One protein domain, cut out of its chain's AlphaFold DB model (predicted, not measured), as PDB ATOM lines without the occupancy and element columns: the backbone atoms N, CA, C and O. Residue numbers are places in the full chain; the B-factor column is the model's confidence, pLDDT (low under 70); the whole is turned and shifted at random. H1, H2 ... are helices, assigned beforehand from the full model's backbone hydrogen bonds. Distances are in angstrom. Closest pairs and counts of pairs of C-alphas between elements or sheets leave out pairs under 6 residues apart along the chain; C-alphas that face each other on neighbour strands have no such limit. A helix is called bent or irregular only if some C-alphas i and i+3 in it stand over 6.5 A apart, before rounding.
ATOM      1  N   LYS A   2     182.759 247.390 267.592       48.25
ATOM      2  CA  LYS A   2     181.892 248.197 266.691       48.25
ATOM      3  C   LYS A   2     182.201 248.029 265.189       48.25
ATOM      4  O   LYS A   2     181.281 247.790 264.424       48.25
ATOM      5  N   ARG A   3     183.476 248.055 264.776       58.34
ATOM      6  CA  ARG A   3     183.860 247.903 263.354       58.34
ATOM      7  C   ARG A   3     183.704 246.490 262.793       58.34
ATOM      8  O   ARG A   3     183.355 246.355 261.632       58.34
ATOM      9  N   VAL A   4     183.912 245.457 263.611       62.44
ATOM     10  CA  VAL A   4     183.670 244.059 263.200       62.44
ATOM     11  C   VAL A   4     182.187 243.865 262.885       62.44
ATOM     12  O   VAL A   4     181.853 243.273 261.866       62.44
ATOM     13  N   LYS A   5     181.302 244.469 263.694       66.75
ATOM     14  CA  LYS A   5     179.863 244.518 263.404       66.75
ATOM     15  C   LYS A   5     179.573 245.278 262.105       66.75
ATOM     16  O   LYS A   5     178.806 244.786 261.295       66.75
ATOM     17  N   THR A   6     180.217 246.422 261.864       71.81
ATOM     18  CA  THR A   6     180.032 247.190 260.616       71.81
ATOM     19  C   THR A   6     180.471 246.412 259.373       71.81
ATOM     20  O   THR A   6     179.738 246.388 258.394       71.81
ATOM     21  N   VAL A   7     181.627 245.743 259.408       73.56
ATOM     22  CA  VAL A   7     182.116 244.935 258.276       73.56
ATOM     23  C   VAL A   7     181.215 243.724 258.035       73.56
ATOM     24  O   VAL A   7     180.881 243.447 256.888       73.56
ATOM     25  N   ALA A   8     180.776 243.044 259.097       72.75
ATOM     26  CA  ALA A   8     179.840 241.926 258.987       72.75
ATOM     27  C   ALA A   8     178.491 242.360 258.389       72.75
ATOM     28  O   ALA A   8     177.954 241.665 257.536       72.75
ATOM     29  N   VAL A   9     177.977 243.533 258.780       76.44
ATOM     30  CA  VAL A   9     176.742 244.110 258.222       76.44
ATOM     31  C   VAL A   9     176.916 244.479 256.749       76.44
ATOM     32  O   VAL A   9     176.054 244.148 255.944       76.44
ATOM     33  N   ILE A  10     178.034 245.102 256.365       77.38
ATOM     34  CA  ILE A  10     178.315 245.436 254.956       77.38
ATOM     35  C   ILE A  10     178.416 244.164 254.108       77.38
ATOM     36  O   ILE A  10     177.813 244.094 253.043       77.38
ATOM     37  N   TYR A  11     179.127 243.144 254.593       81.12
ATOM     38  CA  TYR A  11     179.248 241.862 253.900       81.12
ATOM     39  C   TYR A  11     177.894 241.154 253.763       81.12
ATOM     40  O   TYR A  11     177.574 240.648 252.691       81.12
ATOM     41  N   PHE A  12     177.071 241.174 254.817       79.06
ATOM     42  CA  PHE A  12     175.714 240.628 254.784       79.06
ATOM     43  C   PHE A  12     174.835 241.348 253.755       79.06
ATOM     44  O   PHE A  12     174.172 240.689 252.963       79.06
ATOM     45  N   ILE A  13     174.875 242.684 253.711       80.12
ATOM     46  CA  ILE A  13     174.119 243.482 252.734       80.12
ATOM     47  C   ILE A  13     174.584 243.177 251.305       80.12
ATOM     48  O   ILE A  13     173.749 242.931 250.440       80.12
ATOM     49  N   ILE A  14     175.896 243.138 251.048       79.88
ATOM     50  CA  ILE A  14     176.443 242.815 249.720       79.88
ATOM     51  C   ILE A  14     176.050 241.393 249.303       79.88
ATOM     52  O   ILE A  14     175.608 241.194 248.174       79.88
ATOM     53  N   GLY A  15     176.160 240.416 250.207       78.69
ATOM     54  CA  GLY A  15     175.758 239.034 249.941       78.69
ATOM     55  C   GLY A  15     174.259 238.887 249.681       78.69
ATOM     56  O   GLY A  15     173.864 238.159 248.774       78.69
ATOM     57  N   PHE A  16     173.428 239.623 250.420       79.50
ATOM     58  CA  PHE A  16     171.979 239.641 250.235       79.50
ATOM     59  C   PHE A  16     171.581 240.263 248.890       79.50
ATOM     60  O   PHE A  16     170.792 239.677 248.150       79.50
ATOM     61  N   ILE A  17     172.176 241.406 248.529       78.31
ATOM     62  CA  ILE A  17     171.963 242.057 247.228       78.31
ATOM     63  C   ILE A  17     172.427 241.139 246.093       78.31
ATOM     64  O   ILE A  17     171.714 240.983 245.106       78.31
ATOM     65  N   TRP A  18     173.586 240.492 246.240       81.81
ATOM     66  CA  TRP A  18     174.099 239.541 245.258       81.81
ATOM     67  C   TRP A  18     173.115 238.397 245.019       81.81
ATOM     68  O   TRP A  18     172.773 238.124 243.872       81.81
ATOM     69  N   LEU A  19     172.612 237.772 246.087       77.31
ATOM     70  CA  LEU A  19     171.638 236.681 246.015       77.31
ATOM     71  C   LEU A  19     170.370 237.079 245.256       77.31
ATOM     72  O   LEU A  19     169.960 236.353 244.354       77.31
ATOM     73  N   PHE A  20     169.773 238.225 245.581       72.56
ATOM     74  CA  PHE A  20     168.510 238.662 244.973       72.56
ATOM     75  C   PHE A  20     168.674 239.167 243.539       72.56
ATOM     76  O   PHE A  20     167.958 238.735 242.642       72.56
ATOM     77  N   VAL A  21     169.649 240.041 243.290       72.44
ATOM     78  CA  VAL A  21     169.814 240.655 241.965       72.44
ATOM     79  C   VAL A  21     170.252 239.616 240.935       72.44
ATOM     80  O   VAL A  21     169.765 239.610 239.809       72.44
ATOM     81  N   THR A  22     171.145 238.696 241.305       72.12
ATOM     82  CA  THR A  22     171.636 237.694 240.347       72.12
ATOM     83  C   THR A  22     170.634 236.575 240.085       72.12
ATOM     84  O   THR A  22     170.612 236.053 238.972       72.12
ATOM     85  N   SER A  23     169.783 236.224 241.055       70.81
ATOM     86  CA  SER A  23     168.727 235.227 240.845       70.81
ATOM     87  C   SER A  23     167.633 235.742 239.907       70.81
ATOM     88  O   SER A  23     167.229 235.002 239.011       70.81
ATOM     89  N   GLU A  24     167.237 237.014 240.013       69.81
ATOM     90  CA  GLU A  24     166.293 237.619 239.064       69.81
ATOM     91  C   GLU A  24     166.880 237.785 237.658       69.81
ATOM     92  O   GLU A  24     166.238 237.425 236.670       69.81
ATOM     93  N   VAL A  25     168.129 238.251 237.542       67.00
ATOM     94  CA  VAL A  25     168.798 238.388 236.235       67.00
ATOM     95  C   VAL A  25     168.966 237.025 235.553       67.00
ATOM     96  O   VAL A  25     168.753 236.899 234.347       67.00
ATOM     97  N   GLN A  26     169.302 235.980 236.311       67.69
ATOM     98  CA  GLN A  26     169.445 234.627 235.774       67.69
ATOM     99  C   GLN A  26     168.100 234.033 235.323       67.69
ATOM    100  O   GLN A  26     168.064 233.330 234.313       67.69
ATOM    101  N   ALA A  27     167.006 234.343 236.026       67.69
ATOM    102  CA  ALA A  27     165.653 233.943 235.641       67.69
ATOM    103  C   ALA A  27     165.149 234.673 234.381       67.69
ATOM    104  O   ALA A  27     164.421 234.085 233.586       67.69
ATOM    105  N   PHE A  28     165.559 235.928 234.170       66.19
ATOM    106  CA  PHE A  28     165.119 236.738 233.031       66.19
ATOM    107  C   PHE A  28     165.806 236.366 231.703       66.19
ATOM    108  O   PHE A  28     165.181 236.434 230.648       66.19
ATOM    109  N   PHE A  29     167.081 235.956 231.730       61.78
ATOM    110  CA  PHE A  29     167.884 235.753 230.510       61.78
ATOM    111  C   PHE A  29     168.050 234.292 230.052       61.78
ATOM    112  O   PHE A  29     168.472 234.070 228.917       61.78
ATOM    113  N   ILE A  30     167.756 233.284 230.886       62.88
ATOM    114  CA  ILE A  30     168.079 231.875 230.578       62.88
ATOM    115  C   ILE A  30     166.818 231.006 230.567       62.88
ATOM    116  O   ILE A  30     166.401 230.477 231.590       62.88
ATOM    117  N   THR A  31     166.248 230.786 229.381       58.84
ATOM    118  CA  THR A  31     165.097 229.884 229.164       58.84
ATOM    119  C   THR A  31     165.496 228.462 228.742       58.84
ATOM    120  O   THR A  31     164.636 227.594 228.623       58.84
ATOM    121  N   ASN A  32     166.793 228.190 228.539       59.75
ATOM    122  CA  ASN A  32     167.299 226.909 228.033       59.75
ATOM    123  C   ASN A  32     168.119 226.155 229.105       59.75
ATOM    124  O   ASN A  32     169.154 226.642 229.571       59.75
ATOM    125  N   GLY A  33     167.670 224.956 229.497       61.69
ATOM    126  CA  GLY A  33     168.162 224.233 230.685       61.69
ATOM    127  C   GLY A  33     169.644 223.829 230.663       61.69
ATOM    128  O   GLY A  33     170.255 223.697 231.722       61.69
ATOM    129  N   ALA A  34     170.257 223.696 229.481       64.31
ATOM    130  CA  ALA A  34     171.657 223.276 229.345       64.31
ATOM    131  C   ALA A  34     172.675 224.328 229.838       64.31
ATOM    132  O   ALA A  34     173.723 223.973 230.376       64.31
ATOM    133  N   TRP A  35     172.368 225.623 229.702       67.75
ATOM    134  CA  TRP A  35     173.284 226.714 230.073       67.75
ATOM    135  C   TRP A  35     173.123 227.185 231.522       67.75
ATOM    136  O   TRP A  35     174.058 227.742 232.104       67.75
ATOM    137  N   PHE A  36     171.977 226.898 232.141       73.50
ATOM    138  CA  PHE A  36     171.663 227.311 233.507       73.50
ATOM    139  C   PHE A  36     172.697 226.813 234.533       73.50
ATOM    140  O   PHE A  36     173.185 227.582 235.362       73.50
ATOM    141  N   GLY A  37     173.102 225.541 234.435       70.38
ATOM    142  CA  GLY A  37     174.062 224.934 235.364       70.38
ATOM    143  C   GLY A  37     175.502 225.444 235.218       70.38
ATOM    144  O   GLY A  37     176.284 225.366 236.166       70.38
ATOM    145  N   VAL A  38     175.880 225.968 234.048       75.69
ATOM    146  CA  VAL A  38     177.207 226.569 233.827       75.69
ATOM    147  C   VAL A  38     177.240 227.985 234.397       75.69
ATOM    148  O   VAL A  38     178.146 228.315 235.162       75.69
ATOM    149  N   VAL A  39     176.217 228.794 234.104       76.25
ATOM    150  CA  VAL A  39     176.119 230.174 234.601       76.25
ATOM    151  C   VAL A  39     175.984 230.213 236.125       76.25
ATOM    152  O   VAL A  39     176.669 231.009 236.765       76.25
ATOM    153  N   SER A  40     175.201 229.310 236.731       74.75
ATOM    154  CA  SER A  40     175.087 229.230 238.197       74.75
ATOM    155  C   SER A  40     176.434 228.930 238.863       74.75
ATOM    156  O   SER A  40     176.799 229.591 239.829       74.75
ATOM    157  N   ARG A  41     177.218 227.986 238.319       79.12
ATOM    158  CA  ARG A  41     178.543 227.648 238.867       79.12
ATOM    159  C   ARG A  41     179.538 228.801 238.741       79.12
ATOM    160  O   ARG A  41     180.300 229.041 239.673       79.12
ATOM    161  N   LEU A  42     179.519 229.532 237.623       80.25
ATOM    162  CA  LEU A  42     180.355 230.724 237.439       80.25
ATOM    163  C   LEU A  42     179.961 231.852 238.401       80.25
ATOM    164  O   LEU A  42     180.838 232.473 238.996       80.25
ATOM    165  N   ARG A  43     178.659 232.081 238.597       80.56
ATOM    166  CA  ARG A  43     178.125 233.051 239.563       80.56
ATOM    167  C   ARG A  43     178.566 232.723 240.989       80.56
ATOM    168  O   ARG A  43     179.065 233.602 241.690       80.56
ATOM    169  N   ASP A  44     178.400 231.472 241.406       79.56
ATOM    170  CA  ASP A  44     178.749 231.029 242.757       79.56
ATOM    171  C   ASP A  44     180.272 231.086 242.972       79.56
ATOM    172  O   ASP A  44     180.739 231.559 244.008       79.56
ATOM    173  N   GLY A  45     181.060 230.714 241.956       82.75
ATOM    174  CA  GLY A  45     182.516 230.865 241.971       82.75
ATOM    175  C   GLY A  45     182.974 232.325 242.064       82.75
ATOM    176  O   GLY A  45     183.878 232.639 242.840       82.75
ATOM    177  N   LEU A  46     182.323 233.235 241.331       82.88
ATOM    178  CA  LEU A  46     182.615 234.670 241.373       82.88
ATOM    179  C   LEU A  46     182.290 235.271 242.746       82.88
ATOM    180  O   LEU A  46     183.080 236.058 243.268       82.88
ATOM    181  N   PHE A  47     181.183 234.855 243.367       83.25
ATOM    182  CA  PHE A  47     180.843 235.263 244.729       83.25
ATOM    183  C   PHE A  47     181.911 234.828 245.737       83.25
ATOM    184  O   PHE A  47     182.379 235.643 246.531       83.25
ATOM    185  N   VAL A  48     182.345 233.563 245.682       84.44
ATOM    186  CA  VAL A  48     183.400 233.047 246.568       84.44
ATOM    187  C   VAL A  48     184.703 233.825 246.374       84.44
ATOM    188  O   VAL A  48     185.345 234.186 247.360       84.44
ATOM    189  N   LEU A  49     185.073 234.144 245.131       84.94
ATOM    190  CA  LEU A  49     186.293 234.889 244.821       84.94
ATOM    191  C   LEU A  49     186.249 236.335 245.340       84.94
ATOM    192  O   LEU A  49     187.197 236.784 245.986       84.94
ATOM    193  N   VAL A  50     185.144 237.053 245.118       84.88
ATOM    194  CA  VAL A  50     184.965 238.430 245.614       84.88
ATOM    195  C   VAL A  50     184.954 238.456 247.142       84.88
ATOM    196  O   VAL A  50     185.623 239.293 247.751       84.88
ATOM    197  N   SER A  51     184.267 237.504 247.770       84.00
ATOM    198  CA  SER A  51     184.232 237.359 249.225       84.00
ATOM    199  C   SER A  51     185.609 237.036 249.810       84.00
ATOM    200  O   SER A  51     186.009 237.649 250.801       84.00
ATOM    201  N   ALA A  52     186.379 236.146 249.177       84.00
ATOM    202  CA  ALA A  52     187.744 235.828 249.591       84.00
ATOM    203  C   ALA A  52     188.679 237.044 249.485       84.00
ATOM    204  O   ALA A  52     189.416 237.334 250.430       84.00
ATOM    205  N   LEU A  53     188.612 237.801 248.382       86.69
ATOM    206  CA  LEU A  53     189.390 239.032 248.199       86.69
ATOM    207  C   LEU A  53     189.004 240.116 249.213       86.69
ATOM    208  O   LEU A  53     189.879 240.788 249.763       86.69
ATOM    209  N   PHE A  54     187.710 240.261 249.506       84.69
ATOM    210  CA  PHE A  54     187.223 241.210 250.503       84.69
ATOM    211  C   PHE A  54     187.711 240.855 251.916       84.69
ATOM    212  O   PHE A  54     188.247 241.717 252.617       84.69
ATOM    213  N   ILE A  55     187.599 239.584 252.321       84.38
ATOM    214  CA  ILE A  55     188.115 239.100 253.610       84.38
ATOM    215  C   ILE A  55     189.629 239.319 253.689       84.38
ATOM    216  O   ILE A  55     190.116 239.870 254.678       84.38
ATOM    217  N   TYR A  56     190.370 238.958 252.637       86.69
ATOM    218  CA  TYR A  56     191.815 239.169 252.564       86.69
ATOM    219  C   TYR A  56     192.188 240.648 252.735       86.69
ATOM    220  O   TYR A  56     193.092 240.967 253.514       86.69
ATOM    221  N   TYR A  57     191.474 241.558 252.069       87.31
ATOM    222  CA  TYR A  57     191.697 242.998 252.183       87.31
ATOM    223  C   TYR A  57     191.453 243.511 253.609       87.31
ATOM    224  O   TYR A  57     192.307 244.201 254.170       87.31
ATOM    225  N   VAL A  58     190.327 243.138 254.229       85.25
ATOM    226  CA  VAL A  58     189.982 243.563 255.598       85.25
ATOM    227  C   VAL A  58     191.004 243.052 256.615       85.25
ATOM    228  O   VAL A  58     191.487 243.824 257.447       85.25
ATOM    229  N   VAL A  59     191.365 241.768 256.542       84.81
ATOM    230  CA  VAL A  59     192.342 241.155 257.455       84.81
ATOM    231  C   VAL A  59     193.723 241.787 257.269       84.81
ATOM    232  O   VAL A  59     194.364 242.173 258.248       84.81
ATOM    233  N   SER A  60     194.161 241.977 256.023       83.50
ATOM    234  CA  SER A  60     195.446 242.616 255.714       83.50
ATOM    235  C   SER A  60     195.509 244.061 256.214       83.50
ATOM    236  O   SER A  60     196.534 244.489 256.754       83.50
ATOM    237  N   ALA A  61     194.416 244.819 256.087       84.38
ATOM    238  CA  ALA A  61     194.326 246.183 256.595       84.38
ATOM    239  C   ALA A  61     194.462 246.243 258.130       84.38
ATOM    240  O   ALA A  61     195.199 247.089 258.645       84.38
ATOM    241  N   GLU A  62     193.818 245.328 258.863       84.81
ATOM    242  CA  GLU A  62     193.902 245.277 260.330       84.81
ATOM    243  C   GLU A  62     195.299 244.847 260.809       84.81
ATOM    244  O   GLU A  62     195.878 245.486 261.694       84.81
ATOM    245  N   ILE A  63     195.902 243.836 260.172       84.69
ATOM    246  CA  ILE A  63     197.274 243.398 260.474       84.69
ATOM    247  C   ILE A  63     198.268 244.545 260.258       84.69
ATOM    248  O   ILE A  63     199.114 244.809 261.117       84.69
ATOM    249  N   ASN A  64     198.164 245.269 259.140       86.69
ATOM    250  CA  ASN A  64     199.056 246.388 258.839       86.69
ATOM    251  C   ASN A  64     198.890 247.552 259.822       86.69
ATOM    252  O   ASN A  64     199.877 248.177 260.218       86.69
ATOM    253  N   LYS A  65     197.658 247.829 260.259       84.75
ATOM    254  CA  LYS A  65     197.390 248.825 261.298       84.75
ATOM    255  C   LYS A  65     198.031 248.430 262.630       84.75
ATOM    256  O   LYS A  65     198.721 249.259 263.221       84.75
ATOM    257  N   ASN A  66     197.879 247.178 263.064       85.94
ATOM    258  CA  ASN A  66     198.512 246.678 264.288       85.94
ATOM    259  C   ASN A  66     200.040 246.736 264.211       85.94
ATOM    260  O   ASN A  66     200.671 247.231 265.144       85.94
ATOM    261  N   LYS A  67     200.641 246.349 263.076       87.62
ATOM    262  CA  LYS A  67     202.089 246.487 262.848       87.62
ATOM    263  C   LYS A  67     202.562 247.940 262.966       87.62
ATOM    264  O   LYS A  67     203.585 248.196 263.593       87.62
ATOM    265  N   ARG A  68     201.820 248.907 262.407       86.81
ATOM    266  CA  ARG A  68     202.148 250.342 262.528       86.81
ATOM    267  C   ARG A  68     202.028 250.847 263.967       86.81
ATOM    268  O   ARG A  68     202.898 251.593 264.405       86.81
ATOM    269  N   SER A  69     200.990 250.445 264.701       83.94
ATOM    270  CA  SER A  69     200.820 250.808 266.116       83.94
ATOM    271  C   SER A  69     201.940 250.239 266.987       83.94
ATOM    272  O   SER A  69     202.527 250.977 267.775       83.94
ATOM    273  N   LEU A  70     202.298 248.966 266.787       87.50
ATOM    274  CA  LEU A  70     203.422 248.313 267.464       87.50
ATOM    275  C   LEU A  70     204.749 249.005 267.152       87.50
ATOM    276  O   LEU A  70     205.525 249.279 268.059       87.50
ATOM    277  N   ARG A  71     204.992 249.350 265.883       87.56
ATOM    278  CA  ARG A  71     206.209 250.063 265.484       87.56
ATOM    279  C   ARG A  71     206.308 251.447 266.122       87.56
ATOM    280  O   ARG A  71     207.367 251.790 266.627       87.56
ATOM    281  N   ARG A  72     205.214 252.217 266.156       85.81
ATOM    282  CA  ARG A  72     205.179 253.522 266.843       85.81
ATOM    283  C   ARG A  72     205.432 253.389 268.339       85.81
ATOM    284  O   ARG A  72     206.159 254.204 268.894       85.81
ATOM    285  N   LEU A  73     204.849 252.374 268.978       85.56
ATOM    286  CA  LEU A  73     205.088 252.096 270.392       85.56
ATOM    287  C   LEU A  73     206.565 251.766 270.635       85.56
ATOM    288  O   LEU A  73     207.184 252.383 271.492       85.56
ATOM    289  N   TYR A  74     207.137 250.880 269.821       83.88
ATOM    290  CA  TYR A  74     208.545 250.493 269.892       83.88
ATOM    291  C   TYR A  74     209.502 251.673 269.652       83.88
ATOM    292  O   TYR A  74     210.449 251.870 270.408       83.88
ATOM    293  N   GLU A  75     209.258 252.491 268.624       86.88
ATOM    294  CA  GLU A  75     210.073 253.676 268.320       86.88
ATOM    295  C   GLU A  75     209.976 254.726 269.434       86.88
ATOM    296  O   GLU A  75     210.989 255.312 269.818       86.88
ATOM    297  N   SER A  76     208.780 254.924 269.993       82.25
ATOM    298  CA  SER A  76     208.550 255.812 271.132       82.25
ATOM    299  C   SER A  76     209.274 255.316 272.388       82.25
ATOM    300  O   SER A  76     210.048 256.061 272.986       82.25
ATOM    301  N   GLU A  77     209.124 254.037 272.745       84.38
ATOM    302  CA  GLU A  77     209.806 253.419 273.889       84.38
ATOM    303  C   GLU A  77     211.331 253.507 273.747       84.38
ATOM    304  O   GLU A  77     212.029 253.912 274.678       84.38
ATOM    305  N   LYS A  78     211.859 253.198 272.557       83.25
ATOM    306  CA  LYS A  78     213.290 253.309 272.260       83.25
ATOM    307  C   LYS A  78     213.771 254.756 272.381       83.25
ATOM    308  O   LYS A  78     214.826 254.989 272.969       83.25
ATOM    309  N   LYS A  79     212.998 255.725 271.877       83.75
ATOM    310  CA  LYS A  79     213.300 257.157 272.000       83.75
ATOM    311  C   LYS A  79     213.373 257.585 273.467       83.75
ATOM    312  O   LYS A  79     214.365 258.193 273.861       83.75
ATOM    313  N   TYR A  80     212.379 257.232 274.285       80.31
ATOM    314  CA  TYR A  80     212.388 257.538 275.720       80.31
ATOM    315  C   TYR A  80     213.572 256.892 276.441       80.31
ATOM    316  O   TYR A  80     214.267 257.560 277.206       80.31
ATOM    317  N   ARG A  81     213.856 255.619 276.147       81.69
ATOM    318  CA  ARG A  81     214.980 254.889 276.740       81.69
ATOM    319  C   ARG A  81     216.317 255.569 276.447       81.69
ATOM    320  O   ARG A  81     217.121 255.713 277.362       81.69
TER     321      ARG A  81
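AT A GLANCE: This is residues 2 to 81 of the 532 residues of the protein "PAS domain S-box protein" of Marinilabiliaceae bacterium JC017 (UniProt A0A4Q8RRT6). A very long helix, H2, makes the length of this rod, and a shorter helix, H1, folds back beside its first part in a narrow V that opens away from the tight link. The far part of H2, residues 59 to 81, sticks out free as an arm. The printed part has 80 residues with two named helices, H1 then H2, no named strand, and the class all helix. It is extended, with a radius of gyration of the C-alphas of 21.0 A and spans of 74 by 23 by 11 A.

IN THESE COORDINATES: H2 holds residues 33 to 81 and measures 72.5 A, from C-alpha 33 at (168.162, 224.233, 230.685) to C-alpha 81 at (214.980, 254.889, 276.740). It is only just irregular: C-alphas 34 and 37 are 6.7 A apart. H1 holds residues 2 to 29 and measures 40.7 A, beginning with C-alpha 2 at (181.892, 248.197, 266.691).

HOW THE PARTS SIT: H2 and H1 are close but not clearly touching; their closest C-alphas, of Phe 36 and Gln 26, are 8.0 A apart. They run opposite ways at a shallow tilt of 17 degrees. In H1 every O i to N i+4 pair is within hydrogen-bond range, in H2 42 of 45.

THE WHOLE: The C-alphas farthest apart, of Asn 32 and Arg 81, are separated by 73.7 A. The printed part has no cut. Confidence is under 70 at residues 2 to 5 and 24 to 35.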